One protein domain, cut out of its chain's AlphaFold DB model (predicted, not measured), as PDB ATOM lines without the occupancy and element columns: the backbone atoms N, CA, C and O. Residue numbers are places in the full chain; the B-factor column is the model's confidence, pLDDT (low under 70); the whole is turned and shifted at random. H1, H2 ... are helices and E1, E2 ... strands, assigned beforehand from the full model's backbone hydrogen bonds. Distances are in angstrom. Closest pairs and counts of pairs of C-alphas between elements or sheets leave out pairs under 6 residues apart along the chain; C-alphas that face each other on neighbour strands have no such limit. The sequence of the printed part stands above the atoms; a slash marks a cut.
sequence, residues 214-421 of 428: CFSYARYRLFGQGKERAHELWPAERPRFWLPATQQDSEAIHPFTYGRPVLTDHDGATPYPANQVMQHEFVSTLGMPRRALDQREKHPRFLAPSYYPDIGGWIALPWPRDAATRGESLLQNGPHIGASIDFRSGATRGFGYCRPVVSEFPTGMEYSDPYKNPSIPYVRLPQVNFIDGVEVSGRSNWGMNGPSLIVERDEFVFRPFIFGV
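Overview. This is residues 214 to 421 of the 428 residues of an uncharacterized protein of Bradyrhizobium nitroreducens (UniProt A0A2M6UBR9). Little here is regular: a strongly twisted antiparallel sheet of E1, E2, E3, E5, E7 and E8 amid loops, H2 packed over E8 with H1 alongside, and parallel E4 and E6 with H3, H4 and H5 toward one end. The 208 printed residues, under half in the five named helices and eight named strands, run E1 H1 H2 E2 E3 H3 H4 E4 E5 H5 E6 E7 E8, class mixed. It is compact: radius of gyration of the C-alphas 18.0 A, spans 52 by 45 by 33 A.

Arrangement. Start at E1, residues 214 to 221, antiparallel to E8, residues 412 to 420: N 216 and O 417 are within hydrogen-bond range, 2.9 A. H2, residues 247 to 256, touches H1, residues 225 to 233; the closest C-alphas are Phe 256 and Gly 226, 5.3 A.

Along the chain. Find C-alpha 214 at (25.798, -29.696, 43.247), where E1 begins; E8 ends at C-alpha 420, (20.680, -29.001, 39.807).

Size, cuts and confidence. The E2 to E3 link is long, 41 residues, and 65 residues have pLDDT under 70.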
ATOM      1  N   CYS A 214      24.356 -29.595  43.185       92.31
ATOM      2  CA  CYS A 214      25.798 -29.696  43.247       92.31
ATOM      3  C   CYS A 214      26.415 -28.302  43.287       92.31
ATOM      4  O   CYS A 214      26.094 -27.439  42.469       92.31
ATOM      5  N   PHE A 215      27.281 -28.097  44.273       92.50
ATOM      6  CA  PHE A 215      27.861 -26.814  44.635       92.50
ATOM      7  C   PHE A 215      29.340 -26.784  44.265       92.50
ATOM      8  O   PHE A 215      30.098 -27.726  44.517       92.50
ATOM      9  N   SER A 216      29.745 -25.676  43.661       93.50
ATOM     10  CA  SER A 216      31.125 -25.387  43.301       93.50
ATOM     11  C   SER A 216      31.323 -23.880  43.165       93.50
ATOM     12  O   SER A 216      30.365 -23.108  43.217       93.50
ATOM     13  N   TYR A 217      32.562 -23.453  42.964       93.25
ATOM     14  CA  TYR A 217      32.895 -22.104  42.543       93.25
ATOM     15  C   TYR A 217      33.684 -22.153  41.237       93.25
ATOM     16  O   TYR A 217      34.697 -22.840  41.137       93.25
ATOM     17  N   ALA A 218      33.236 -21.397  40.238       91.38
ATOM     18  CA  ALA A 218      33.999 -21.136  39.029       91.38
ATOM     19  C   ALA A 218      35.098 -20.108  39.330       91.38
ATOM     20  O   ALA A 218      34.814 -19.048  39.893       91.38
ATOM     21  N   ARG A 219      36.340 -20.406  38.943       93.00
ATOM     22  CA  ARG A 219      37.484 -19.505  39.108       93.00
ATOM     23  C   ARG A 219      37.824 -18.814  37.795       93.00
ATOM     24  O   ARG A 219      38.032 -19.460  36.768       93.00
ATOM     25  N   TYR A 220      37.921 -17.494  37.852       91.31
ATOM     26  CA  TYR A 220      38.246 -16.636  36.720       91.31
ATOM     27  C   TYR A 220      39.506 -15.841  37.005       91.31
ATOM     28  O   TYR A 220      39.696 -15.359  38.120       91.31
ATOM     29  N   ARG A 221      40.346 -15.661  35.990       92.62
ATOM     30  CA  ARG A 221      41.492 -14.759  36.050       92.62
ATOM     31  C   ARG A 221      41.046 -13.337  35.728       92.62
ATOM     32  O   ARG A 221      40.420 -13.088  34.697       92.62
ATOM     33  N   LEU A 222      41.399 -12.402  36.598       91.81
ATOM     34  CA  LEU A 222      41.230 -10.973  36.378       91.81
ATOM     35  C   LEU A 222      42.323 -10.448  35.446       91.81
ATOM     36  O   LEU A 222      43.480 -10.872  35.491       91.81
ATOM     37  N   PHE A 223      41.957  -9.493  34.598       89.81
ATOM     38  CA  PHE A 223      42.873  -8.830  33.677       89.81
ATOM     39  C   PHE A 223      42.428  -7.387  33.412       89.81
ATOM     40  O   PHE A 223      41.260  -7.039  33.610       89.81
ATOM     41  N   GLY A 224      43.371  -6.541  32.986       91.38
ATOM     42  CA  GLY A 224      43.140  -5.111  32.753       91.38
ATOM     43  C   GLY A 224      42.481  -4.424  33.954       91.38
ATOM     44  O   GLY A 224      42.866  -4.661  35.099       91.38
ATOM     45  N   GLN A 225      41.426  -3.654  33.684       91.56
ATOM     46  CA  GLN A 225      40.658  -2.908  34.689       91.56
ATOM     47  C   GLN A 225      40.134  -3.770  35.848       91.56
ATOM     48  O   GLN A 225      40.030  -3.280  36.968       91.56
ATOM     49  N   GLY A 226      39.820  -5.050  35.618       91.31
ATOM     50  CA  GLY A 226      39.356  -5.931  36.694       91.31
ATOM     51  C   GLY A 226      40.444  -6.228  37.721       91.31
ATOM     52  O   GLY A 226      40.169  -6.225  38.918       91.31
ATOM     53  N   LYS A 227      41.686  -6.420  37.257       95.00
ATOM     54  CA  LYS A 227      42.855  -6.616  38.127       95.00
ATOM     55  C   LYS A 227      43.189  -5.331  38.883       95.00
ATOM     56  O   LYS A 227      43.379  -5.373  40.092       95.00
ATOM     57  N   GLU A 228      43.204  -4.194  38.189       96.12
ATOM     58  CA  GLU A 228      43.438  -2.876  38.802       96.12
ATOM     59  C   GLU A 228      42.408  -2.584  39.896       96.12
ATOM     60  O   GLU A 228      42.772  -2.239  41.018       96.12
ATOM     61  N   ARG A 229      41.121  -2.823  39.616       95.81
ATOM     62  CA  ARG A 229      40.060  -2.572  40.588       95.81
ATOM     63  C   ARG A 229      40.133  -3.499  41.798       95.81
ATOM     64  O   ARG A 229      39.915  -3.048  42.919       95.81
ATOM     65  N   ALA A 230      40.448  -4.778  41.593       96.38
ATOM     66  CA  ALA A 230      40.684  -5.699  42.702       96.38
ATOM     67  C   ALA A 230      41.901  -5.278  43.539       96.38
ATOM     68  O   ALA A 230      41.839  -5.350  44.761       96.38
ATOM     69  N   HIS A 231      42.967  -4.783  42.904       97.69
ATOM     70  CA  HIS A 231      44.154  -4.270  43.591       97.69
ATOM     71  C   HIS A 231      43.845  -3.048  44.467       97.69
ATOM     72  O   HIS A 231      44.274  -2.997  45.616       97.69
ATOM     73  N   GLU A 232      43.079  -2.082  43.950       97.56
ATOM     74  CA  GLU A 232      42.651  -0.884  44.692       97.56
ATOM     75  C   GLU A 232      41.811  -1.214  45.931       97.56
ATOM     76  O   GLU A 232      41.894  -0.523  46.944       97.56
ATOM     77  N   LEU A 233      40.980  -2.253  45.829       96.94
ATOM     78  CA  LEU A 233      40.064  -2.685  46.882       96.94
ATOM     79  C   LEU A 233      40.673  -3.729  47.827       96.94
ATOM     80  O   LEU A 233      40.018  -4.104  48.799       96.94
ATOM     81  N   TRP A 234      41.892  -4.210  47.555       97.62
ATOM     82  CA  TRP A 234      42.544  -5.250  48.346       97.62
ATOM     83  C   TRP A 234      42.787  -4.739  49.776       97.62
ATOM     84  O   TRP A 234      43.454  -3.712  49.939       97.62
ATOM     85  N   PRO A 235      42.291  -5.436  50.824       97.19
ATOM     86  CA  PRO A 235      42.566  -5.062  52.208       97.19
ATOM     87  C   PRO A 235      44.044  -4.777  52.502       97.19
ATOM     88  O   PRO A 235      44.940  -5.406  51.931       97.19
ATOM     89  N   ALA A 236      44.298  -3.859  53.439       96.88
ATOM     90  CA  ALA A 236      45.642  -3.391  53.783       96.88
ATOM     91  C   ALA A 236      46.571  -4.528  54.245       96.88
ATOM     92  O   ALA A 236      47.764  -4.520  53.945       96.88
ATOM     93  N   GLU A 237      46.013  -5.540  54.913       97.19
ATOM     94  CA  GLU A 237      46.707  -6.745  55.378       97.19
ATOM     95  C   GLU A 237      47.107  -7.688  54.229       97.19
ATOM     96  O   GLU A 237      47.819  -8.667  54.446       97.19
ATOM     97  N   ARG A 238      46.639  -7.408  53.006       97.12
ATOM     98  CA  ARG A 238      46.850  -8.190  51.782       97.12
ATOM     99  C   ARG A 238      46.619  -9.698  51.960       97.12
ATOM    100  O   ARG A 238      47.472 -10.507  51.574       97.12
ATOM    101  N   PRO A 239      45.465 -10.113  52.520       97.88
ATOM    102  CA  PRO A 239      45.132 -11.525  52.661       97.88
ATOM    103  C   PRO A 239      45.118 -12.213  51.291       97.88
ATOM    104  O   PRO A 239      44.730 -11.614  50.284       97.88
ATOM    105  N   ARG A 240      45.506 -13.494  51.252       97.38
ATOM    106  CA  ARG A 240      45.453 -14.282  50.011       97.38
ATOM    107  C   ARG A 240      44.026 -14.389  49.483       97.38
ATOM    108  O   ARG A 240      43.846 -14.240  48.286       97.38
ATOM    109  N   PHE A 241      43.054 -14.643  50.353       97.81
ATOM    110  CA  PHE A 241      41.642 -14.750  49.993       97.81
ATOM    111  C   PHE A 241      40.840 -13.712  50.768       97.81
ATOM    112  O   PHE A 241      40.999 -13.603  51.986       97.81
ATOM    113  N   TRP A 242      39.987 -12.957  50.081       97.25
ATOM    114  CA  TRP A 242      39.189 -11.909  50.710       97.25
ATOM    115  C   TRP A 242      37.856 -11.659  50.016       97.25
ATOM    116  O   TRP A 242      37.653 -11.997  48.848       97.25
ATOM    117  N   LEU A 243      36.941 -11.060  50.771       95.19
ATOM    118  CA  LEU A 243      35.659 -10.557  50.302       95.19
ATOM    119  C   LEU A 243      35.712  -9.030  50.162       95.19
ATOM    120  O   LEU A 243      36.271  -8.370  51.043       95.19
ATOM    121  N   PRO A 244      35.082  -8.448  49.128       93.56
ATOM    122  CA  PRO A 244      34.850  -7.008  49.074       93.56
ATOM    123  C   PRO A 244      34.111  -6.521  50.330       93.56
ATOM    124  O   PRO A 244      33.179  -7.176  50.799       93.56
ATOM    125  N   ALA A 245      34.522  -5.372  50.877       91.69
ATOM    126  CA  ALA A 245      33.998  -4.863  52.146       91.69
ATOM    127  C   ALA A 245      32.517  -4.458  52.062       91.69
ATOM    128  O   ALA A 245      31.776  -4.576  53.040       91.69
ATOM    129  N   THR A 246      32.081  -3.985  50.891       90.44
ATOM    130  CA  THR A 246      30.708  -3.543  50.640       90.44
ATOM    131  C   THR A 246      30.122  -4.180  49.380       90.44
ATOM    132  O   THR A 246      30.839  -4.690  48.516       90.44
ATOM    133  N   GLN A 247      28.793  -4.112  49.237       87.50
ATOM    134  CA  GLN A 247      28.132  -4.524  47.994       87.50
ATOM    135  C   GLN A 247      28.597  -3.686  46.797       87.50
ATOM    136  O   GLN A 247      28.785  -4.231  45.716       87.50
ATOM    137  N   GLN A 248      28.844  -2.388  46.998       91.00
ATOM    138  CA  GLN A 248      29.364  -1.506  45.954       91.00
ATOM    139  C   GLN A 248      30.763  -1.938  45.490       91.00
ATOM    140  O   GLN A 248      31.053  -1.904  44.297       91.00
ATOM    141  N   ASP A 249      31.622  -2.388  46.409       92.69
ATOM    142  CA  ASP A 249      32.951  -2.906  46.067       92.69
ATOM    143  C   ASP A 249      32.854  -4.215  45.275       92.69
ATOM    144  O   ASP A 249      33.562  -4.400  44.285       92.69
ATOM    145  N   SER A 250      31.928  -5.098  45.663       90.25
ATOM    146  CA  SER A 250      31.625  -6.323  44.914       90.25
ATOM    147  C   SER A 250      31.134  -6.007  43.499       90.25
ATOM    148  O   SER A 250      31.673  -6.523  42.517       90.25
ATOM    149  N   GLU A 251      30.176  -5.086  43.370       87.81
ATOM    150  CA  GLU A 251      29.649  -4.600  42.091       87.81
ATOM    151  C   GLU A 251      30.690  -3.849  41.256       87.81
ATOM    152  O   GLU A 251      30.555  -3.782  40.039       87.81
ATOM    153  N   ALA A 252      31.752  -3.316  41.861       90.12
ATOM    154  CA  ALA A 252      32.841  -2.703  41.113       90.12
ATOM    155  C   ALA A 252      33.774  -3.742  40.463       90.12
ATOM    156  O   ALA A 252      34.395  -3.436  39.449       90.12
ATOM    157  N   ILE A 253      33.864  -4.963  41.004       87.88
ATOM    158  CA  ILE A 253      34.653  -6.069  40.425       87.88
ATOM    159  C   ILE A 253      33.786  -6.942  39.501       87.88
ATOM    160  O   ILE A 253      34.250  -7.436  38.470       87.88
ATOM    161  N   HIS A 254      32.503  -7.113  39.831       82.19
ATOM    162  CA  HIS A 254      31.573  -8.024  39.153       82.19
ATOM    163  C   HIS A 254      31.494  -7.871  37.616       82.19
ATOM    164  O   HIS A 254      31.585  -8.904  36.941       82.19
ATOM    165  N   PRO A 255      31.443  -6.659  37.019       79.19
ATOM    166  CA  PRO A 255      31.375  -6.463  35.566       79.19
ATOM    167  C   PRO A 255      32.562  -7.041  34.791       79.19
ATOM    168  O   PRO A 255      32.479  -7.238  33.582       79.19
ATOM    169  N   PHE A 256      33.685  -7.323  35.454       75.94
ATOM    170  CA  PHE A 256      34.846  -7.963  34.827       75.94
ATOM    171  C   PHE A 256      34.738  -9.489  34.786       75.94
ATOM    172  O   PHE A 256      35.589 -10.169  34.226       75.94
ATOM    173  N   THR A 257      33.666 -10.020  35.366       71.19
ATOM    174  CA  THR A 257      33.361 -11.452  35.456       71.19
ATOM    175  C   THR A 257      31.959 -11.761  34.925       71.19
ATOM    176  O   THR A 257      31.518 -12.909  34.945       71.19
ATOM    177  N   TYR A 258      31.236 -10.734  34.465       72.62
ATOM    178  CA  TYR A 258      29.890 -10.824  33.917       72.62
ATOM    179  C   TYR A 258      29.700  -9.796  32.799       72.62
ATOM    180  O   TYR A 258      30.026  -8.626  32.956       72.62
ATOM    181  N   GLY A 259      29.179 -10.225  31.648       72.00
ATOM    182  CA  GLY A 259      28.920  -9.337  30.504       72.00
ATOM    183  C   GLY A 259      30.159  -8.848  29.732       72.00
ATOM    184  O   GLY A 259      30.006  -8.196  28.704       72.00
ATOM    185  N   ARG A 260      31.378  -9.188  30.170       78.38
ATOM    186  CA  ARG A 260      32.649  -8.917  29.469       78.38
ATOM    187  C   ARG A 260      33.374 -10.212  29.111       78.38
ATOM    188  O   ARG A 260      32.983 -11.265  29.597       78.38
ATOM    189  N   PRO A 261      34.410 -10.190  28.259       83.06
ATOM    190  CA  PRO A 261      35.256 -11.360  28.106       83.06
ATOM    191  C   PRO A 261      35.865 -11.782  29.455       83.06
ATOM    192  O   PRO A 261      36.282 -10.925  30.228       83.06
ATOM    193  N   VAL A 262      35.908 -13.079  29.737       83.75
ATOM    194  CA  VAL A 262      36.458 -13.682  30.955       83.75
ATOM    195  C   VAL A 262      37.577 -14.650  30.596       83.75
ATOM    196  O   VAL A 262      37.562 -15.267  29.533       83.75
ATOM    197  N   LEU A 263      38.544 -14.793  31.494       87.44
ATOM    198  CA  LEU A 263      39.608 -15.783  31.392       87.44
ATOM    199  C   LEU A 263      39.360 -16.881  32.420       87.44
ATOM    200  O   LEU A 263      39.187 -16.590  33.602       87.44
ATOM    201  N   THR A 264      39.356 -18.137  31.985       86.50
ATOM    202  CA  THR A 264      39.448 -19.281  32.902       86.50
ATOM    203  C   THR A 264      40.831 -19.322  33.550       86.50
ATOM    204  O   THR A 264      41.744 -18.622  33.112       86.50
ATOM    205  N   ASP A 265      41.024 -20.175  34.553       86.56
ATOM    206  CA  ASP A 265      42.323 -20.287  35.217       86.56
ATOM    207  C   ASP A 265      43.307 -21.286  34.594       86.56
ATOM    208  O   ASP A 265      44.366 -21.547  35.163       86.56
ATOM    209  N   HIS A 266      42.976 -21.817  33.417       85.75
ATOM    210  CA  HIS A 266      43.907 -22.586  32.604       85.75
ATOM    211  C   HIS A 266      45.091 -21.738  32.141       85.75
ATOM    212  O   HIS A 266      44.935 -20.592  31.701       85.75
ATOM    213  N   ASP A 267      46.274 -22.344  32.166       82.56
ATOM    214  CA  ASP A 267      47.464 -21.750  31.574       82.56
ATOM    215  C   ASP A 267      47.257 -21.551  30.070       82.56
ATOM    216  O   ASP A 267      46.795 -22.442  29.360       82.56
ATOM    217  N   GLY A 268      47.566 -20.348  29.584       81.50
ATOM    218  CA  GLY A 268      47.392 -19.993  28.175       81.50
ATOM    219  C   GLY A 268      45.944 -19.771  27.725       81.50
ATOM    220  O   GLY A 268      45.722 -19.594  26.529       81.50
ATOM    221  N   ALA A 269      44.964 -19.740  28.639       81.06
ATOM    222  CA  ALA A 269      43.580 -19.435  28.277       81.06
ATOM    223  C   ALA A 269      43.454 -18.085  27.551       81.06
ATOM    224  O   ALA A 269      44.044 -17.078  27.949       81.06
ATOM    225  N   THR A 270      42.637 -18.060  26.497       81.19
ATOM    226  CA  THR A 270      42.253 -16.835  25.788       81.19
ATOM    227  C   THR A 270      40.943 -16.273  26.339       81.19
ATOM    228  O   THR A 270      40.112 -17.055  26.800       81.19
ATOM    229  N   PRO A 271      40.702 -14.948  26.292       83.44
ATOM    230  CA  PRO A 271      39.453 -14.385  26.796       83.44
ATOM    231  C   PRO A 271      38.232 -14.884  26.013       83.44
ATOM    232  O   PRO A 271      38.202 -14.811  24.783       83.44
ATOM    233  N   TYR A 272      37.195 -15.311  26.730       76.50
ATOM    234  CA  TYR A 272      35.926 -15.781  26.175       76.50
ATOM    235  C   TYR A 272      34.805 -14.804  26.500       76.50
ATOM    236  O   TYR A 272      34.737 -14.369  27.644       76.50
ATOM    237  N   PRO A 273      33.886 -14.469  25.579       77.25
ATOM    238  CA  PRO A 273      32.667 -13.742  25.932       77.25
ATOM    239  C   PRO A 273      32.000 -14.379  27.160       77.25
ATOM    240  O   PRO A 273      31.771 -15.584  27.156       77.25
ATOM    241  N   ALA A 274      31.684 -13.612  28.213       73.44
ATOM    242  CA  ALA A 274      31.135 -14.204  29.438       73.44
ATOM    243  C   ALA A 274      29.886 -15.050  29.175       73.44
ATOM    244  O   ALA A 274      29.681 -16.030  29.874       73.44
ATOM    245  N   ASN A 275      29.056 -14.691  28.190       70.25
ATOM    246  CA  ASN A 275      27.852 -15.444  27.822       70.25
ATOM    247  C   ASN A 275      28.144 -16.803  27.168       70.25
ATOM    248  O   ASN A 275      27.224 -17.602  27.026       70.25
ATOM    249  N   GLN A 276      29.391 -17.047  26.758       68.75
ATOM    250  CA  GLN A 276      29.864 -18.336  26.263       68.75
ATOM    251  C   GLN A 276      30.416 -19.232  27.369       68.75
ATOM    252  O   GLN A 276      30.672 -20.403  27.127       68.75
ATOM    253  N   VAL A 277      30.617 -18.714  28.573       69.25
ATOM    254  CA  VAL A 277      31.013 -19.512  29.730       69.25
ATOM    255  C   VAL A 277      29.749 -19.763  30.536       69.25
ATOM    256  O   VAL A 277      28.974 -18.828  30.703       69.25
ATOM    257  N   MET A 278      29.470 -21.004  30.954       63.38
ATOM    258  CA  MET A 278      28.181 -21.359  31.579       63.38
ATOM    259  C   MET A 278      27.774 -20.345  32.662       63.38
ATOM    260  O   MET A 278      28.356 -20.319  33.744       63.38
ATOM    261  N   GLN A 279      26.801 -19.477  32.343       55.91
ATOM    262  CA  GLN A 279      26.554 -18.290  33.162       55.91
ATOM    263  C   GLN A 279      25.686 -18.567  34.386       55.91
ATOM    264  O   GLN A 279      25.907 -17.885  35.377       55.91
ATOM    265  N   HIS A 280      24.753 -19.533  34.372       53.72
ATOM    266  CA  HIS A 280      23.866 -19.785  35.519       53.72
ATOM    267  C   HIS A 280      23.237 -21.202  35.574       53.72
ATOM    268  O   HIS A 280      22.730 -21.719  34.581       53.72
ATOM    269  N   GLU A 281      23.245 -21.749  36.796       52.03
ATOM    270  CA  GLU A 281      22.287 -22.614  37.528       52.03
ATOM    271  C   GLU A 281      21.831 -23.994  37.023       52.03
ATOM    272  O   GLU A 281      21.303 -24.766  37.830       52.03
ATOM    273  N   PHE A 282      22.068 -24.391  35.773       56.06
ATOM    274  CA  PHE A 282      21.645 -25.721  35.312       56.06
ATOM    275  C   PHE A 282      22.680 -26.363  34.395       56.06
ATOM    276  O   PHE A 282      23.354 -25.672  33.629       56.06
ATOM    277  N   VAL A 283      22.798 -27.697  34.472       55.56
ATOM    278  CA  VAL A 283      23.544 -28.478  33.474       55.56
ATOM    279  C   VAL A 283      23.049 -28.033  32.106       55.56
ATOM    280  O   VAL A 283      21.838 -27.904  31.901       55.56
ATOM    281  N   SER A 284      23.969 -27.756  31.184       58.94
ATOM    282  CA  SER A 284      23.593 -27.399  29.823       58.94
ATOM    283  C   SER A 284      22.573 -28.407  29.300       58.94
ATOM    284  O   SER A 284      22.743 -29.622  29.406       58.94
ATOM    285  N   THR A 285      21.493 -27.876  28.730       69.19
ATOM    286  CA  THR A 285      20.335 -28.643  28.258       69.19
ATOM    287  C   THR A 285      20.741 -29.819  27.370       69.19
ATOM    288  O   THR A 285      20.042 -30.816  27.349       69.19
ATOM    289  N   LEU A 286      21.872 -29.746  26.666       75.88
ATOM    290  CA  LEU A 286      22.349 -30.782  25.746       75.88
ATOM    291  C   LEU A 286      23.672 -31.440  26.184       75.88
ATOM    292  O   LEU A 286      24.354 -32.039  25.361       75.88
ATOM    293  N   GLY A 287      24.031 -31.347  27.468       76.81
ATOM    294  CA  GLY A 287      25.278 -31.892  28.004       76.81
ATOM    295  C   GLY A 287      26.444 -30.905  27.945       76.81
ATOM    296  O   GLY A 287      26.418 -29.921  27.197       76.81
ATOM    297  N   MET A 288      27.424 -31.097  28.823       78.38
ATOM    298  CA  MET A 288      28.535 -30.173  29.032       78.38
ATOM    299  C   MET A 288      29.547 -30.278  27.880       78.38
ATOM    300  O   MET A 288      29.786 -31.374  27.357       78.38
ATOM    301  N   PRO A 289      30.135 -29.148  27.455       71.25
ATOM    302  CA  PRO A 289      31.130 -29.138  26.392       71.25
ATOM    303  C   PRO A 289      32.414 -29.851  26.843       71.25
ATOM    304  O   PRO A 289      32.860 -29.691  27.978       71.25
ATOM    305  N   ARG A 290      33.026 -30.605  25.929       78.94
ATOM    306  CA  ARG A 290      34.390 -31.139  26.070       78.94
ATOM    307  C   ARG A 290      35.411 -30.030  25.806       78.94
ATOM    308  O   ARG A 290      35.195 -29.197  24.927       78.94
ATOM    309  N   ARG A 291      36.565 -30.084  26.470       71.00
ATOM    310  CA  ARG A 291      37.734 -29.216  26.241       71.00
ATOM    311  C   ARG A 291      38.205 -29.290  24.784       71.00
ATOM    312  O   ARG A 291      38.538 -28.275  24.192       71.00
ATOM    313  N   ALA A 292      38.176 -30.483  24.183       53.50
ATOM    314  CA  ALA A 292      38.604 -30.713  22.797       53.50
ATOM    315  C   ALA A 292      37.614 -30.205  21.724       53.50
ATOM    316  O   ALA A 292      37.943 -30.217  20.539       53.50
ATOM    317  N   LEU A 293      36.416 -29.739  22.106       50.94
ATOM    318  CA  LEU A 293      35.435 -29.158  21.177       50.94
ATOM    319  C   LEU A 293      35.706 -27.674  20.877       50.94
ATOM    320  O   LEU A 293      34.796 -26.946  20.484       50.94
ATOM    321  N   ASP A 294      36.972 -27.263  20.948       45.94
ATOM    322  CA  ASP A 294      37.524 -25.948  20.587       45.94
ATOM    323  C   ASP A 294      37.272 -25.526  19.114       45.94
ATOM    324  O   ASP A 294      37.808 -24.536  18.614       45.94
ATOM    325  N   GLN A 295      36.393 -26.230  18.389       47.66
ATOM    326  CA  GLN A 295      35.781 -25.753  17.153       47.66
ATOM    327  C   GLN A 295      34.740 -24.671  17.467       47.66
ATOM    328  O   GLN A 295      33.525 -24.872  17.359       47.66
ATOM    329  N   ARG A 296      35.261 -23.485  17.802       52.25
ATOM    330  CA  ARG A 296      34.565 -22.207  18.034       52.25
ATOM    331  C   ARG A 296      33.433 -21.917  17.035       52.25
ATOM    332  O   ARG A 296      32.466 -21.245  17.382       52.25
ATOM    333  N   GLU A 297      33.547 -22.429  15.810       49.28
ATOM    334  CA  GLU A 297      32.592 -22.229  14.714       49.28
ATOM    335  C   GLU A 297      31.305 -23.064  14.830       49.28
ATOM    336  O   GLU A 297      30.278 -22.658  14.290       49.28
ATOM    337  N   LYS A 298      31.317 -24.205  15.538       47.03
ATOM    338  CA  LYS A 298      30.171 -25.140  15.577       47.03
ATOM    339  C   LYS A 298      29.381 -25.130  16.883       47.03
ATOM    340  O   LYS A 298      28.205 -25.490  16.881       47.03
ATOM    341  N   HIS A 299      29.979 -24.670  17.981       52.56
ATOM    342  CA  HIS A 299      29.330 -24.627  19.296       52.56
ATOM    343  C   HIS A 299      29.423 -23.220  19.908       52.56
ATOM    344  O   HIS A 299      30.151 -23.006  20.873       52.56
ATOM    345  N   PRO A 300      28.679 -22.229  19.375       48.72
ATOM    346  CA  PRO A 300      28.900 -20.805  19.656       48.72
ATOM    347  C   PRO A 300      28.566 -20.347  21.087       48.72
ATOM    348  O   PRO A 300      28.497 -19.139  21.327       48.72
ATOM    349  N   ARG A 301      28.272 -21.260  22.022       53.88
ATOM    350  CA  ARG A 301      27.575 -20.892  23.258       53.88
ATOM    351  C   ARG A 301      28.161 -21.394  24.569       53.88
ATOM    352  O   ARG A 301      27.770 -20.801  25.562       53.88
ATOM    353  N   PHE A 302      29.036 -22.403  24.634       63.84
ATOM    354  CA  PHE A 302      29.374 -22.981  25.945       63.84
ATOM    355  C   PHE A 302      30.802 -23.531  26.040       63.84
ATOM    356  O   PHE A 302      31.173 -24.440  25.305       63.84
ATOM    357  N   LEU A 303      31.551 -23.020  27.014       62.25
ATOM    358  CA  LEU A 303      32.807 -23.542  27.540       62.25
ATOM    359  C   LEU A 303      32.638 -23.768  29.044       62.25
ATOM    360  O   LEU A 303      32.033 -22.944  29.738       62.25
ATOM    361  N   ALA A 304      33.154 -24.890  29.539       64.94
ATOM    362  CA  ALA A 304      33.185 -25.166  30.968       64.94
ATOM    363  C   ALA A 304      34.286 -24.300  31.619       64.94
ATOM    364  O   ALA A 304      35.449 -24.439  31.242       64.94
ATOM    365  N   PRO A 305      33.972 -23.383  32.553       68.50
ATOM    366  CA  PRO A 305      34.977 -22.743  33.383       68.50
ATOM    367  C   PRO A 305      35.636 -23.745  34.334       68.50
ATOM    368  O   PRO A 305      35.161 -24.856  34.559       68.50
ATOM    369  N   SER A 306      36.728 -23.302  34.942       87.88
ATOM    370  CA  SER A 306      37.454 -24.047  35.961       87.88
ATOM    371  C   SER A 306      36.648 -24.051  37.263       87.88
ATOM    372  O   SER A 306      36.633 -23.060  37.995       87.88
ATOM    373  N   TYR A 307      35.923 -25.137  37.519       90.50
ATOM    374  CA  TYR A 307      35.102 -25.300  38.721       90.50
ATOM    375  C   TYR A 307      35.878 -25.940  39.865       90.50
ATOM    376  O   TYR A 307      36.678 -26.837  39.625       90.50
ATOM    377  N   TYR A 308      35.573 -25.546  41.098       95.25
ATOM    378  CA  TYR A 308      36.135 -26.144  42.308       95.25
ATOM    379  C   TYR A 308      35.023 -26.481  43.296       95.25
ATOM    380  O   TYR A 308      34.187 -25.616  43.564       95.25
ATOM    381  N   PRO A 309      34.967 -27.709  43.823       95.44
ATOM    382  CA  PRO A 309      33.823 -28.176  44.588       95.44
ATOM    383  C   PRO A 309      33.691 -27.440  45.932       95.44
ATOM    384  O   PRO A 309      34.681 -27.149  46.603       95.44
ATOM    385  N   ASP A 310      32.449 -27.137  46.320       93.56
ATOM    386  CA  ASP A 310      32.115 -26.434  47.564       93.56
ATOM    387  C   ASP A 310      31.303 -27.328  48.504       93.56
ATOM    388  O   ASP A 310      30.144 -27.675  48.252       93.56
ATOM    389  N   ILE A 311      31.914 -27.684  49.631       87.81
ATOM    390  CA  ILE A 311      31.298 -28.528  50.655       87.81
ATOM    391  C   ILE A 311      30.531 -27.699  51.704       87.81
ATOM    392  O   ILE A 311      29.714 -28.252  52.442       87.81
ATOM    393  N   GLY A 312      30.723 -26.374  51.756       85.25
ATOM    394  CA  GLY A 312      30.110 -25.452  52.723       85.25
ATOM    395  C   GLY A 312      30.132 -25.968  54.167       85.25
ATOM    396  O   GLY A 312      31.108 -26.567  54.616       85.25
ATOM    397  N   GLY A 313      29.023 -25.800  54.897       72.31
ATOM    398  CA  GLY A 313      28.861 -26.301  56.274       72.31
ATOM    399  C   GLY A 313      29.055 -27.805  56.492       72.31
ATOM    400  O   GLY A 313      29.200 -28.229  57.636       72.31
ATOM    401  N   TRP A 314      29.115 -28.622  55.437       68.44
ATOM    402  CA  TRP A 314      29.312 -30.065  55.580       68.44
ATOM    403  C   TRP A 314      30.773 -30.456  55.872       68.44
ATOM    404  O   TRP A 314      31.013 -31.623  56.169       68.44
ATOM    405  N   ILE A 315      31.727 -29.509  55.819       55.69
ATOM    406  CA  ILE A 315      33.171 -29.772  55.976       55.69
ATOM    407  C   ILE A 315      33.634 -30.024  57.408       55.69
ATOM    408  O   ILE A 315      34.670 -30.657  57.606       55.69
ATOM    409  N   ALA A 316      32.923 -29.524  58.425       52.22
ATOM    410  CA  ALA A 316      33.327 -29.838  59.790       52.22
ATOM    411  C   ALA A 316      33.306 -31.372  59.928       52.22
ATOM    412  O   ALA A 316      32.453 -32.026  59.369       52.22
ATOM    413  N   LEU A 317      34.278 -32.011  60.547       47.81
ATOM    414  CA  LEU A 317      34.230 -33.431  60.900       47.81
ATOM    415  C   LEU A 317      34.913 -33.504  62.267       47.81
ATOM    416  O   LEU A 317      35.850 -32.737  62.496       47.81
ATOM    417  N   PRO A 318      34.459 -34.368  63.190       51.12
ATOM    418  CA  PRO A 318      33.630 -35.551  62.964       51.12
ATOM    419  C   PRO A 318      32.144 -35.328  63.300       51.12
ATOM    420  O   PRO A 318      31.761 -35.245  64.465       51.12
ATOM    421  N   TRP A 319      31.283 -35.297  62.281       57.53
ATOM    422  CA  TRP A 319      29.830 -35.356  62.480       57.53
ATOM    423  C   TRP A 319      29.353 -36.793  62.687       57.53
ATOM    424  O   TRP A 319      30.048 -37.744  62.307       57.53
ATOM    425  N   PRO A 320      28.116 -36.968  63.182       59.44
ATOM    426  CA  PRO A 320      27.394 -38.221  63.038       59.44
ATOM    427  C   PRO A 320      27.541 -38.811  61.625       59.44
ATOM    428  O   PRO A 320      27.491 -38.103  60.608       59.44
ATOM    429  N   ARG A 321      27.742 -40.135  61.565       64.12
ATOM    430  CA  ARG A 321      27.780 -40.884  60.299       64.12
ATOM    431  C   ARG A 321      26.423 -40.851  59.585       64.12
ATOM    432  O   ARG A 321      26.391 -40.893  58.364       64.12
ATOM    433  N   ASP A 322      25.331 -40.733  60.343       73.31
ATOM    434  CA  ASP A 322      23.968 -40.601  59.823       73.31
ATOM    435  C   ASP A 322      23.722 -39.200  59.240       73.31
ATOM    436  O   ASP A 322      23.875 -38.188  59.932       73.31
ATOM    437  N   ALA A 323      23.319 -39.134  57.967       66.25
ATOM    438  CA  ALA A 323      23.117 -37.868  57.263       66.25
ATOM    439  C   ALA A 323      21.953 -37.038  57.836       66.25
ATOM    440  O   ALA A 323      22.017 -35.811  57.803       66.25
ATOM    441  N   ALA A 324      20.916 -37.675  58.394       68.56
ATOM    442  CA  ALA A 324      19.804 -36.946  59.004       68.56
ATOM    443  C   ALA A 324      20.218 -36.307  60.333       68.56
ATOM    444  O   ALA A 324      20.010 -35.111  60.519       68.56
ATOM    445  N   THR A 325      20.906 -37.051  61.206       71.31
ATOM    446  CA  THR A 325      21.472 -36.488  62.442       71.31
ATOM    447  C   THR A 325      22.479 -35.376  62.135       71.31
ATOM    448  O   THR A 325      22.559 -34.395  62.870       71.31
ATOM    449  N   ARG A 326      23.224 -35.471  61.024       71.19
ATOM    450  CA  ARG A 326      24.088 -34.377  60.558       71.19
ATOM    451  C   ARG A 326      23.286 -33.132  60.169       71.19
ATOM    452  O   ARG A 326      23.642 -32.045  60.609       71.19
ATOM    453  N   GLY A 327      22.209 -33.283  59.395       69.25
ATOM    454  CA  GLY A 327      21.316 -32.176  59.030       69.25
ATOM    455  C   GLY A 327      20.697 -31.486  60.251       69.25
ATOM    456  O   GLY A 327      20.731 -30.261  60.358       69.25
ATOM    457  N   GLU A 328      20.214 -32.262  61.221       70.12
ATOM    458  CA  GLU A 328      19.687 -31.748  62.494       70.12
ATOM    459  C   GLU A 328      20.759 -31.020  63.314       70.12
ATOM    460  O   GLU A 328      20.517 -29.943  63.859       70.12
ATOM    461  N   SER A 329      21.964 -31.582  63.382       70.56
ATOM    462  CA  SER A 329      23.064 -30.991  64.138       70.56
ATOM    463  C   SER A 329      23.564 -29.691  63.493       70.56
ATOM    464  O   SER A 329      23.844 -28.732  64.214       70.56
ATOM    465  N   LEU A 330      23.574 -29.608  62.155       69.31
ATOM    466  CA  LEU A 330      23.830 -28.366  61.417       69.31
ATOM    467  C   LEU A 330      22.806 -27.280  61.764       69.31
ATOM    468  O   LEU A 330      23.202 -26.150  62.037       69.31
ATOM    469  N   LEU A 331      21.514 -27.626  61.804       68.19
ATOM    470  CA  LEU A 331      20.437 -26.695  62.166       68.19
ATOM    471  C   LEU A 331      20.569 -26.149  63.590       68.19
ATOM    472  O   LEU A 331      20.272 -24.980  63.822       68.19
ATOM    473  N   GLN A 332      20.963 -26.998  64.538       69.19
ATOM    474  CA  GLN A 332      20.959 -26.641  65.957       69.19
ATOM    475  C   GLN A 332      22.237 -25.926  66.397       69.19
ATOM    476  O   GLN A 332      22.154 -24.930  67.106       69.19
ATOM    477  N   ASN A 333      23.405 -26.452  66.019       66.00
ATOM    478  CA  ASN A 333      24.689 -26.072  66.619       66.00
ATOM    479  C   ASN A 333      25.841 -26.011  65.602       66.00
ATOM    480  O   ASN A 333      27.007 -25.959  65.996       66.00
ATOM    481  N   GLY A 334      25.550 -26.098  64.302       62.22
ATOM    482  CA  GLY A 334      26.602 -26.193  63.303       62.22
ATOM    483  C   GLY A 334      27.361 -24.890  63.085       62.22
ATOM    484  O   GLY A 334      26.790 -23.812  63.247       62.22
ATOM    485  N   PRO A 335      28.640 -24.969  62.677       65.69
ATOM    486  CA  PRO A 335      29.382 -23.785  62.292       65.69
ATOM    487  C   PRO A 335      28.674 -23.109  61.110       65.69
ATOM    488  O   PRO A 335      28.208 -23.765  60.169       65.69
ATOM    489  N   HIS A 336      28.588 -21.783  61.165       75.81
ATOM    490  CA  HIS A 336      27.994 -20.963  60.112       75.81
ATOM    491  C   HIS A 336      29.012 -20.780  58.993       75.81
ATOM    492  O   HIS A 336      29.664 -19.747  58.883       75.81
ATOM    493  N   ILE A 337      29.201 -21.832  58.202       79.50
ATOM    494  CA  ILE A 337      30.108 -21.819  57.059       79.50
ATOM    495  C   ILE A 337      29.286 -21.532  55.809       79.50
ATOM    496  O   ILE A 337      28.360 -22.284  55.503       79.50
ATOM    497  N   GLY A 338      29.634 -20.458  55.104       83.44
ATOM    498  CA  GLY A 338      29.053 -20.127  53.807       83.44
ATOM    499  C   GLY A 338      29.636 -21.036  52.733       83.44
ATOM    500  O   GLY A 338      29.115 -22.118  52.469       83.44
ATOM    501  N   ALA A 339      30.759 -20.612  52.162       89.88
ATOM    502  CA  ALA A 339      31.566 -21.395  51.239       89.88
ATOM    503  C   ALA A 339      32.703 -22.122  51.963       89.88
ATOM    504  O   ALA A 339      33.379 -21.567  52.830       89.88
ATOM    505  N   SER A 340      32.961 -23.355  51.552       92.81
ATOM    506  CA  SER A 340      34.164 -24.096  51.893       92.81
ATOM    507  C   SER A 340      34.654 -24.816  50.643       92.81
ATOM    508  O   SER A 340      34.196 -25.907  50.303       92.81
ATOM    509  N   ILE A 341      35.541 -24.135  49.922       94.94
ATOM    510  CA  ILE A 341      36.015 -24.547  48.605       94.94
ATOM    511  C   ILE A 341      37.216 -25.473  48.788       94.94
ATOM    512  O   ILE A 341      38.222 -25.093  49.392       94.94
ATOM    513  N   ASP A 342      37.109 -26.682  48.247       94.88
ATOM    514  CA  ASP A 342      38.203 -27.649  48.169       94.88
ATOM    515  C   ASP A 342      38.951 -27.391  46.857       94.88
ATOM    516  O   ASP A 342      38.538 -27.867  45.802       94.88
ATOM    517  N   PHE A 343      39.985 -26.546  46.895       95.12
ATOM    518  CA  PHE A 343      40.729 -26.057  45.729       95.12
ATOM    519  C   PHE A 343      41.976 -26.905  45.442       95.12
ATOM    520  O   PHE A 343      42.306 -27.147  44.281       95.12
ATOM    521  N   ARG A 344      42.687 -27.350  46.485       93.88
ATOM    522  CA  ARG A 344      43.934 -28.140  46.447       93.88
ATOM    523  C   ARG A 344      44.920 -27.663  45.390       93.88
ATOM    524  O   ARG A 344      45.461 -28.455  44.619       93.88
ATOM    525  N   SER A 345      45.133 -26.349  45.335       91.94
ATOM    526  CA  SER A 345      45.995 -25.714  44.323       91.94
ATOM    527  C   SER A 345      45.646 -26.093  42.872       91.94
ATOM    528  O   SER A 345      46.533 -26.211  42.032       91.94
ATOM    529  N   GLY A 346      44.364 -26.304  42.572       93.38
ATOM    530  CA  GLY A 346      43.875 -26.659  41.241       93.38
ATOM    531  C   GLY A 346      43.603 -28.152  41.021       93.38
ATOM    532  O   GLY A 346      43.001 -28.501  40.009       93.38
ATOM    533  N   ALA A 347      44.004 -29.049  41.932       94.31
ATOM    534  CA  ALA A 347      43.897 -30.501  41.709       94.31
ATOM    535  C   ALA A 347      42.447 -31.021  41.642       94.31
ATOM    536  O   ALA A 347      42.186 -32.082  41.074       94.31
ATOM    537  N   THR A 348      41.501 -30.268  42.205       95.50
ATOM    538  CA  THR A 348      40.059 -30.559  42.206       95.50
ATOM    539  C   THR A 348      39.300 -29.813  41.100       95.50
ATOM    540  O   THR A 348      38.071 -29.701  41.149       95.50
ATOM    541  N   ARG A 349      40.010 -29.282  40.096       94.88
ATOM    542  CA  ARG A 349      39.380 -28.608  38.960       94.88
ATOM    543  C   ARG A 349      38.372 -29.537  38.278       94.88
ATOM    544  O   ARG A 349      38.659 -30.696  38.002       94.88
ATOM    545  N   GLY A 350      37.197 -29.000  37.976       92.62
ATOM    546  CA  GLY A 350      36.142 -29.690  37.248       92.62
ATOM    547  C   GLY A 350      35.161 -30.475  38.113       92.62
ATOM    548  O   GLY A 350      34.163 -30.957  37.574       92.62
ATOM    549  N   PHE A 351      35.401 -30.598  39.421       95.19
ATOM    550  CA  PHE A 351      34.496 -31.295  40.334       95.19
ATOM    551  C   PHE A 351      33.455 -30.363  40.966       95.19
ATOM    552  O   PHE A 351      33.667 -29.157  41.103       95.19
ATOM    553  N   GLY A 352      32.335 -30.943  41.402       94.31
ATOM    554  CA  GLY A 352      31.329 -30.296  42.255       94.31
ATOM    555  C   GLY A 352      30.869 -31.235  43.369       94.31
ATOM    556  O   GLY A 352      30.877 -32.447  43.172       94.31
ATOM    557  N   TYR A 353      30.438 -30.713  44.520       95.25
ATOM    558  CA  TYR A 353      29.868 -31.551  45.584       95.25
ATOM    559  C   TYR A 353      28.348 -31.462  45.601       95.25
ATOM    560  O   TYR A 353      27.772 -30.400  45.830       95.25
ATOM    561  N   CYS A 354      27.699 -32.597  45.369       93.88
ATOM    562  CA  CYS A 354      26.258 -32.756  45.420       93.88
ATOM    563  C   CYS A 354      25.823 -33.081  46.839       93.88
ATOM    564  O   CYS A 354      26.315 -34.040  47.430       93.88
ATOM    565  N   ARG A 355      24.920 -32.274  47.394       91.00
ATOM    566  CA  ARG A 355      24.439 -32.420  48.771       91.00
ATOM    567  C   ARG A 355      23.057 -31.805  48.935       91.00
ATOM    568  O   ARG A 355      22.765 -30.822  48.252       91.00
ATOM    569  N   PRO A 356      22.208 -32.329  49.830       86.56
ATOM    570  CA  PRO A 356      21.015 -31.611  50.213       86.56
ATOM    571  C   PRO A 356      21.409 -30.354  50.980       86.56
ATOM    572  O   PRO A 356      22.350 -30.355  51.787       86.56
ATOM    573  N   VAL A 357      20.672 -29.276  50.755       81.06
ATOM    574  CA  VAL A 357      20.797 -28.105  51.621       81.06
ATOM    575  C   VAL A 357      20.025 -28.347  52.907       81.06
ATOM    576  O   VAL A 357      19.070 -29.116  52.967       81.06
ATOM    577  N   VAL A 358      20.447 -27.679  53.974       74.12
ATOM    578  CA  VAL A 358      19.889 -27.888  55.313       74.12
ATOM    579  C   VAL A 358      18.366 -27.655  55.347       74.12
ATOM    580  O   VAL A 358      17.649 -28.340  56.071       74.12
ATOM    581  N   SER A 359      17.854 -26.745  54.512       74.19
ATOM    582  CA  SER A 359      16.421 -26.457  54.371       74.19
ATOM    583  C   SER A 359      15.598 -27.570  53.709       74.19
ATOM    584  O   SER A 359      14.371 -27.516  53.774       74.19
ATOM    585  N   GLU A 360      16.238 -28.570  53.094       78.62
ATOM    586  CA  GLU A 360      15.577 -29.702  52.429       78.62
ATOM    587  C   GLU A 360      15.324 -30.888  53.371       78.62
ATOM    588  O   GLU A 360      14.585 -31.807  53.010       78.62
ATOM    589  N   PHE A 361      15.907 -30.892  54.574       75.38
ATOM    590  CA  PHE A 361      15.648 -31.949  55.549       75.38
ATOM    591  C   PHE A 361      14.236 -31.812  56.128       75.38
ATOM    592  O   PHE A 361      13.832 -30.715  56.528       75.38
ATOM    593  N   PRO A 362      13.464 -32.911  56.208       69.38
ATOM    594  CA  PRO A 362      12.131 -32.863  56.781       69.38
ATOM    595  C   PRO A 362      12.222 -32.542  58.274       69.38
ATOM    596  O   PRO A 362      12.743 -33.326  59.058       69.38
ATOM    597  N   THR A 363      11.660 -31.410  58.684       65.88
ATOM    598  CA  THR A 363      11.629 -31.004  60.099       65.88
ATOM    599  C   THR A 363      10.340 -31.411  60.813       65.88
ATOM    600  O   THR A 363      10.103 -31.014  61.950       65.88
ATOM    601  N   GLY A 364       9.468 -32.169  60.134       59.31
ATOM    602  CA  GLY A 364       8.156 -32.574  60.648       59.31
ATOM    603  C   GLY A 364       7.151 -31.427  60.809       59.31
ATOM    604  O   GLY A 364       6.036 -31.665  61.263       59.31
ATOM    605  N   MET A 365       7.515 -30.198  60.432       55.41
ATOM    606  CA  MET A 365       6.670 -29.014  60.559       55.41
ATOM    607  C   MET A 365       6.271 -28.475  59.183       55.41
ATOM    608  O   MET A 365       7.111 -28.240  58.314       55.41
ATOM    609  N   GLU A 366       4.968 -28.275  58.988       56.78
ATOM    610  CA  GLU A 366       4.433 -27.579  57.821       56.78
ATOM    611  C   GLU A 366       4.462 -26.075  58.058       56.78
ATOM    612  O   GLU A 366       3.841 -25.569  58.992       56.78
ATOM    613  N   TYR A 367       5.160 -25.355  57.186       54.25
ATOM    614  CA  TYR A 367       5.192 -23.901  57.220       54.25
ATOM    615  C   TYR A 367       4.504 -23.352  55.980       54.25
ATOM    616  O   TYR A 367       4.952 -23.580  54.860       54.25
ATOM    617  N   SER A 368       3.429 -22.593  56.184       53.03
ATOM    618  CA  SER A 368       2.838 -21.744  55.144       53.03
ATOM    619  C   SER A 368       3.670 -20.484  54.877       53.03
ATOM    620  O   SER A 368       3.467 -19.812  53.871       53.03
ATOM    621  N   ASP A 369       4.608 -20.173  55.775       57.00
ATOM    622  CA  ASP A 369       5.481 -19.008  55.719       57.00
ATOM    623  C   ASP A 369       6.949 -19.455  55.548       57.00
ATOM    624  O   ASP A 369       7.533 -19.997  56.496       57.00
ATOM    625  N   PRO A 370       7.576 -19.231  54.376       55.84
ATOM    626  CA  PRO A 370       8.967 -19.613  54.134       55.84
ATOM    627  C   PRO A 370       9.949 -18.906  55.079       55.84
ATOM    628  O   PRO A 370      11.029 -19.436  55.332       55.84
ATOM    629  N   TYR A 371       9.575 -17.764  55.671       58.59
ATOM    630  CA  TYR A 371      10.402 -17.043  56.642       58.59
ATOM    631  C   TYR A 371      10.405 -17.674  58.040       58.59
ATOM    632  O   TYR A 371      11.215 -17.277  58.878       58.59
ATOM    633  N   LYS A 372       9.536 -18.660  58.291       61.06
ATOM    634  CA  LYS A 372       9.485 -19.433  59.543       61.06
ATOM    635  C   LYS A 372      10.142 -20.806  59.434       61.06
ATOM    636  O   LYS A 372      10.122 -21.556  60.407       61.06
ATOM    637  N   ASN A 373      10.726 -21.143  58.281       66.56
ATOM    638  CA  ASN A 373      11.455 -22.395  58.132       66.56
ATOM    639  C   ASN A 373      12.630 -22.425  59.142       66.56
ATOM    640  O   ASN A 373      13.348 -21.432  59.262       66.56
ATOM    641  N   PRO A 374      12.854 -23.527  59.877       64.81
ATOM    642  CA  PRO A 374      13.896 -23.635  60.905       64.81
ATOM    643  C   PRO A 374      15.323 -23.483  60.363       64.81
ATOM    644  O   PRO A 374      16.245 -23.240  61.134       64.81
ATOM    645  N   SER A 375      15.514 -23.560  59.045       65.12
ATOM    646  CA  SER A 375      16.776 -23.198  58.391       65.12
ATOM    647  C   SER A 375      17.000 -21.683  58.271       65.12
ATOM    648  O   SER A 375      18.134 -21.255  58.080       65.12
ATOM    649  N   ILE A 376      15.965 -20.846  58.420       67.38
ATOM    650  CA  ILE A 376      16.064 -19.385  58.279       67.38
ATOM    651  C   ILE A 376      17.012 -18.755  59.310       67.38
ATOM    652  O   ILE A 376      17.850 -17.947  58.910       67.38
ATOM    653  N   PRO A 377      16.949 -19.103  60.611       66.75
ATOM    654  CA  PRO A 377      17.955 -18.659  61.571       66.75
ATOM    655  C   PRO A 377      19.376 -19.050  61.156       66.75
ATOM    656  O   PRO A 377      20.270 -18.213  61.224       66.75
ATOM    657  N   TYR A 378      19.572 -20.274  60.650       66.12
ATOM    658  CA  TYR A 378      20.882 -20.762  60.213       66.12
ATOM    659  C   TYR A 378      21.459 -19.930  59.056       66.12
ATOM    660  O   TYR A 378      22.624 -19.545  59.094       66.12
ATOM    661  N   VAL A 379      20.642 -19.589  58.056       68.38
ATOM    662  CA  VAL A 379      21.095 -18.841  56.864       68.38
ATOM    663  C   VAL A 379      21.224 -17.331  57.091       68.38
ATOM    664  O   VAL A 379      21.773 -16.634  56.245       68.38
ATOM    665  N   ARG A 380      20.701 -16.804  58.206       69.81
ATOM    666  CA  ARG A 380      20.779 -15.371  58.556       69.81
ATOM    667  C   ARG A 380      21.994 -15.012  59.403       69.81
ATOM    668  O   ARG A 380      22.254 -13.825  59.599       69.81
ATOM    669  N   LEU A 381      22.702 -15.999  59.940       70.25
ATOM    670  CA  LEU A 381      23.874 -15.749  60.767       70.25
ATOM    671  C   LEU A 381      25.079 -15.392  59.886       70.25
ATOM    672  O   LEU A 381      25.195 -15.926  58.781       70.25
ATOM    673  N   PRO A 382      25.967 -14.485  60.339       73.56
ATOM    674  CA  PRO A 382      27.193 -14.177  59.618       73.56
ATOM    675  C   PRO A 382      27.975 -15.455  59.322       73.56
ATOM    676  O   PRO A 382      28.226 -16.254  60.225       73.56
ATOM    677  N   GLN A 383      28.350 -15.631  58.059       82.25
ATOM    678  CA  GLN A 383      29.050 -16.823  57.604       82.25
ATOM    679  C   GLN A 383      30.560 -16.581  57.545       82.25
ATOM    680  O   GLN A 383      31.008 -15.539  57.058       82.25
ATOM    681  N   VAL A 384      31.332 -17.561  58.012       87.00
ATOM    682  CA  VAL A 384      32.766 -17.689  57.716       87.00
ATOM    683  C   VAL A 384      32.944 -18.507  56.442       87.00
ATOM    684  O   VAL A 384      32.128 -19.378  56.137       87.00
ATOM    685  N   ASN A 385      33.992 -18.220  55.676       91.12
ATOM    686  CA  ASN A 385      34.248 -18.890  54.405       91.12
ATOM    687  C   ASN A 385      35.676 -19.428  54.384       91.12
ATOM    688  O   ASN A 385      36.564 -18.817  54.973       91.12
ATOM    689  N   PHE A 386      35.898 -20.544  53.695       93.31
ATOM    690  CA  PHE A 386      37.200 -21.205  53.632       93.31
ATOM    691  C   PHE A 386      37.578 -21.591  52.205       93.31
ATOM    692  O   PHE A 386      36.722 -21.980  51.411       93.31
ATOM    693  N   ILE A 387      38.877 -21.553  51.914       95.12
ATOM    694  CA  ILE A 387      39.489 -22.177  50.736       95.12
ATOM    695  C   ILE A 387      40.657 -23.026  51.236       95.12
ATOM    696  O   ILE A 387      41.571 -22.492  51.862       95.12
ATOM    697  N   ASP A 388      40.617 -24.342  51.018       93.56
ATOM    698  CA  ASP A 388      41.613 -25.298  51.544       93.56
ATOM    699  C   ASP A 388      41.846 -25.164  53.068       93.56
ATOM    700  O   ASP A 388      42.966 -25.267  53.566       93.56
ATOM    701  N   GLY A 389      40.781 -24.872  53.823       90.31
ATOM    702  CA  GLY A 389      40.846 -24.636  55.272       90.31
ATOM    703  C   GLY A 389      41.419 -23.274  55.686       90.31
ATOM    704  O   GLY A 389      41.417 -22.958  56.874       90.31
ATOM    705  N   VAL A 390      41.863 -22.440  54.742       94.06
ATOM    706  CA  VAL A 390      42.273 -21.053  54.999       94.06
ATOM    707  C   VAL A 390      41.034 -20.170  55.046       94.06
ATOM    708  O   VAL A 390      40.269 -20.128  54.083       94.06
ATOM    709  N   GLU A 391      40.835 -19.461  56.158       93.31
ATOM    710  CA  GLU A 391      39.728 -18.514  56.306       93.31
ATOM    711  C   GLU A 391      39.855 -17.364  55.295       93.31
ATOM    712  O   GLU A 391      40.921 -16.764  55.120       93.31
ATOM    713  N   VAL A 392      38.754 -17.062  54.615       94.88
ATOM    714  CA  VAL A 392      38.632 -15.920  53.709       94.88
ATOM    715  C   VAL A 392      38.412 -14.664  54.545       94.88
ATOM    716  O   VAL A 392      37.468 -14.596  55.329       94.88
ATOM    717  N   SER A 393      39.253 -13.648  54.352       94.12
ATOM    718  CA  SER A 393      39.144 -12.390  55.091       94.12
ATOM    719  C   SER A 393      37.875 -11.612  54.718       94.12
ATOM    720  O   SER A 393      37.538 -11.476  53.541       94.12
ATOM    721  N   GLY A 394      37.191 -11.070  55.727       87.62
ATOM    722  CA  GLY A 394      35.907 -10.380  55.589       87.62
ATOM    723  C   GLY A 394      34.731 -11.231  56.070       87.62
ATOM    724  O   GLY A 394      34.879 -12.396  56.427       87.62
ATOM    725  N   ARG A 395      33.535 -10.639  56.117       76.19
ATOM    726  CA  ARG A 395      32.304 -11.351  56.488       76.19
ATOM    727  C   ARG A 395      31.282 -11.233  55.373       76.19
ATOM    728  O   ARG A 395      31.074 -10.150  54.833       76.19
ATOM    729  N   SER A 396      30.625 -12.342  55.059       72.88
ATOM    730  CA  SER A 396      29.491 -12.359  54.144       72.88
ATOM    731  C   SER A 396      28.185 -12.384  54.927       72.88
ATOM    732  O   SER A 396      27.957 -13.286  55.733       72.88
ATOM    733  N   ASN A 397      27.288 -11.454  54.603       65.56
ATOM    734  CA  ASN A 397      25.876 -11.515  55.003       65.56
ATOM    735  C   ASN A 397      25.026 -12.162  53.883       65.56
ATOM    736  O   ASN A 397      23.816 -11.956  53.795       65.56
ATOM    737  N   TRP A 398      25.684 -12.876  52.963       60.66
ATOM    738  CA  TRP A 398      25.155 -13.292  51.669       60.66
ATOM    739  C   TRP A 398      24.445 -14.650  51.749       60.66
ATOM    740  O   TRP A 398      25.028 -15.670  51.420       60.66
ATOM    741  N   GLY A 399      23.165 -14.641  52.138       59.91
ATOM    742  CA  GLY A 399      22.168 -15.678  51.816       59.91
ATOM    743  C   GLY A 399      22.546 -17.160  52.021       59.91
ATOM    744  O   GLY A 399      23.428 -17.527  52.789       59.91
ATOM    745  N   MET A 400      21.808 -18.054  51.350       60.53
ATOM    746  CA  MET A 400      21.930 -19.514  51.531       60.53
ATOM    747  C   MET A 400      23.104 -20.157  50.772       60.53
ATOM    748  O   MET A 400      23.418 -21.314  51.029       60.53
ATOM    749  N   ASN A 401      23.732 -19.432  49.840       67.44
ATOM    750  CA  ASN A 401      24.650 -19.997  48.837       67.44
ATOM    751  C   ASN A 401      26.110 -19.531  49.008       67.44
ATOM    752  O   ASN A 401      26.930 -19.731  48.112       67.44
ATOM    753  N   GLY A 402      26.433 -18.895  50.137       81.88
ATOM    754  CA  GLY A 402      27.741 -18.291  50.372       81.88
ATOM    755  C   GLY A 402      27.953 -16.970  49.609       81.88
ATOM    756  O   GLY A 402      27.020 -16.418  49.015       81.88
ATOM    757  N   PRO A 403      29.176 -16.412  49.650       88.50
ATOM    758  CA  PRO A 403      29.512 -15.146  49.008       88.50
ATOM    759  C   PRO A 403      29.374 -15.208  47.480       88.50
ATOM    760  O   PRO A 403      29.826 -16.138  46.823       88.50
ATOM    761  N   SER A 404      28.818 -14.151  46.884       87.62
ATOM    762  CA  SER A 404      28.676 -14.029  45.422       87.62
ATOM    763  C   SER A 404      30.012 -13.890  44.674       87.62
ATOM    764  O   SER A 404      30.061 -14.077  43.452       87.62
ATOM    765  N   LEU A 405      31.081 -13.557  45.405       91.31
ATOM    766  CA  LEU A 405      32.437 -13.352  44.918       91.31
ATOM    767  C   LEU A 405      33.436 -13.571  46.065       91.31
ATOM    768  O   LEU A 405      33.265 -12.992  47.135       91.31
ATOM    769  N   ILE A 406      34.500 -14.339  45.827       95.31
ATOM    770  CA  ILE A 406      35.708 -14.362  46.668       95.31
ATOM    771  C   ILE A 406      36.889 -13.992  45.778       95.31
ATOM    772  O   ILE A 406      37.035 -14.561  44.699       95.31
ATOM    773  N   VAL A 407      37.736 -13.063  46.204       96.88
ATOM    774  CA  VAL A 407      38.924 -12.657  45.447       96.88
ATOM    775  C   VAL A 407      40.149 -13.387  45.996       96.88
ATOM    776  O   VAL A 407      40.352 -13.451  47.208       96.88
ATOM    777  N   GLU A 408      40.974 -13.944  45.110       97.44
ATOM    778  CA  GLU A 408      42.315 -14.421  45.437       97.44
ATOM    779  C   GLU A 408      43.341 -13.375  44.999       97.44
ATOM    780  O   GLU A 408      43.595 -13.189  43.803       97.44
ATOM    781  N   ARG A 409      43.949 -12.710  45.987       97.38
ATOM    782  CA  ARG A 409      44.868 -11.580  45.802       97.38
ATOM    783  C   ARG A 409      44.196 -10.493  44.957       97.38
ATOM    784  O   ARG A 409      43.115 -10.054  45.312       97.38
ATOM    785  N   ASP A 410      44.790 -10.083  43.848       96.12
ATOM    786  CA  ASP A 410      44.196  -9.217  42.825       96.12
ATOM    787  C   ASP A 410      44.114  -9.926  41.459       96.12
ATOM    788  O   ASP A 410      43.904  -9.299  40.422       96.12
ATOM    789  N   GLU A 411      44.308 -11.248  41.433       95.44
ATOM    790  CA  GLU A 411      44.570 -11.985  40.194       95.44
ATOM    791  C   GLU A 411      43.426 -12.887  39.771       95.44
ATOM    792  O   GLU A 411      43.228 -13.092  38.572       95.44
ATOM    793  N   PHE A 412      42.686 -13.441  40.726       95.75
ATOM    794  CA  PHE A 412      41.604 -14.367  40.436       95.75
ATOM    795  C   PHE A 412      40.385 -14.071  41.285       95.75
ATOM    796  O   PHE A 412      40.473 -13.494  42.366       95.75
ATOM    797  N   VAL A 413      39.237 -14.522  40.800       94.50
ATOM    798  CA  VAL A 413      38.006 -14.546  41.577       94.50
ATOM    799  C   VAL A 413      37.356 -15.912  41.504       94.50
ATOM    800  O   VAL A 413      37.379 -16.561  40.463       94.50
ATOM    801  N   PHE A 414      36.729 -16.314  42.596       94.19
ATOM    802  CA  PHE A 414      35.812 -17.433  42.677       94.19
ATOM    803  C   PHE A 414      34.386 -16.887  42.663       94.19
ATOM    804  O   PHE A 414      34.061 -15.952  43.399       94.19
ATOM    805  N   ARG A 415      33.518 -17.487  41.850       90.81
ATOM    806  CA  ARG A 415      32.084 -17.188  41.809       90.81
ATOM    807  C   ARG A 415      31.268 -18.456  41.994       90.81
ATOM    808  O   ARG A 415      31.639 -19.464  41.399       90.81
ATOM    809  N   PRO A 416      30.161 -18.417  42.750       89.94
ATOM    810  CA  PRO A 416      29.356 -19.601  42.974       89.94
ATOM    811  C   PRO A 416      28.848 -20.140  41.637       89.94
ATOM    812  O   PRO A 416      28.335 -19.400  40.796       89.94
ATOM    813  N   PHE A 417      29.008 -21.443  41.459       87.88
ATOM    814  CA  PHE A 417      28.438 -22.214  40.374       87.88
ATOM    815  C   PHE A 417      27.675 -23.385  40.979       87.88
ATOM    816  O   PHE A 417      28.238 -24.279  41.614       87.88
ATOM    817  N   ILE A 418      26.366 -23.347  40.785       87.12
ATOM    818  CA  ILE A 418      25.445 -24.359  41.271       87.12
ATOM    819  C   ILE A 418      24.837 -25.010  40.043       87.12
ATOM    820  O   ILE A 418      24.489 -24.315  39.092       87.12
ATOM    821  N   PHE A 419      24.678 -26.325  40.067       86.56
ATOM    822  CA  PHE A 419      23.829 -26.991  39.093       86.56
ATOM    823  C   PHE A 419      22.910 -27.986  39.790       86.56
ATOM    824  O   PHE A 419      23.311 -28.709  40.703       86.56
ATOM    825  N   GLY A 420      21.648 -28.003  39.373       87.50
ATOM    826  CA  GLY A 420      20.680 -29.001  39.807       87.50
ATOM    827  C   GLY A 420      20.588 -30.155  38.816       87.50
ATOM    828  O   GLY A 420      20.560 -29.931  37.609       87.50
ATOM    829  N   VAL A 421      20.463 -31.376  39.331       87.62
ATOM    830  CA  VAL A 421      19.964 -32.541  38.575       87.62
ATOM    831  C   VAL A 421      18.484 -32.816  38.856       87.62
ATOM    832  O   VAL A 421      17.902 -33.760  38.325       87.62
TER     833      VAL A 421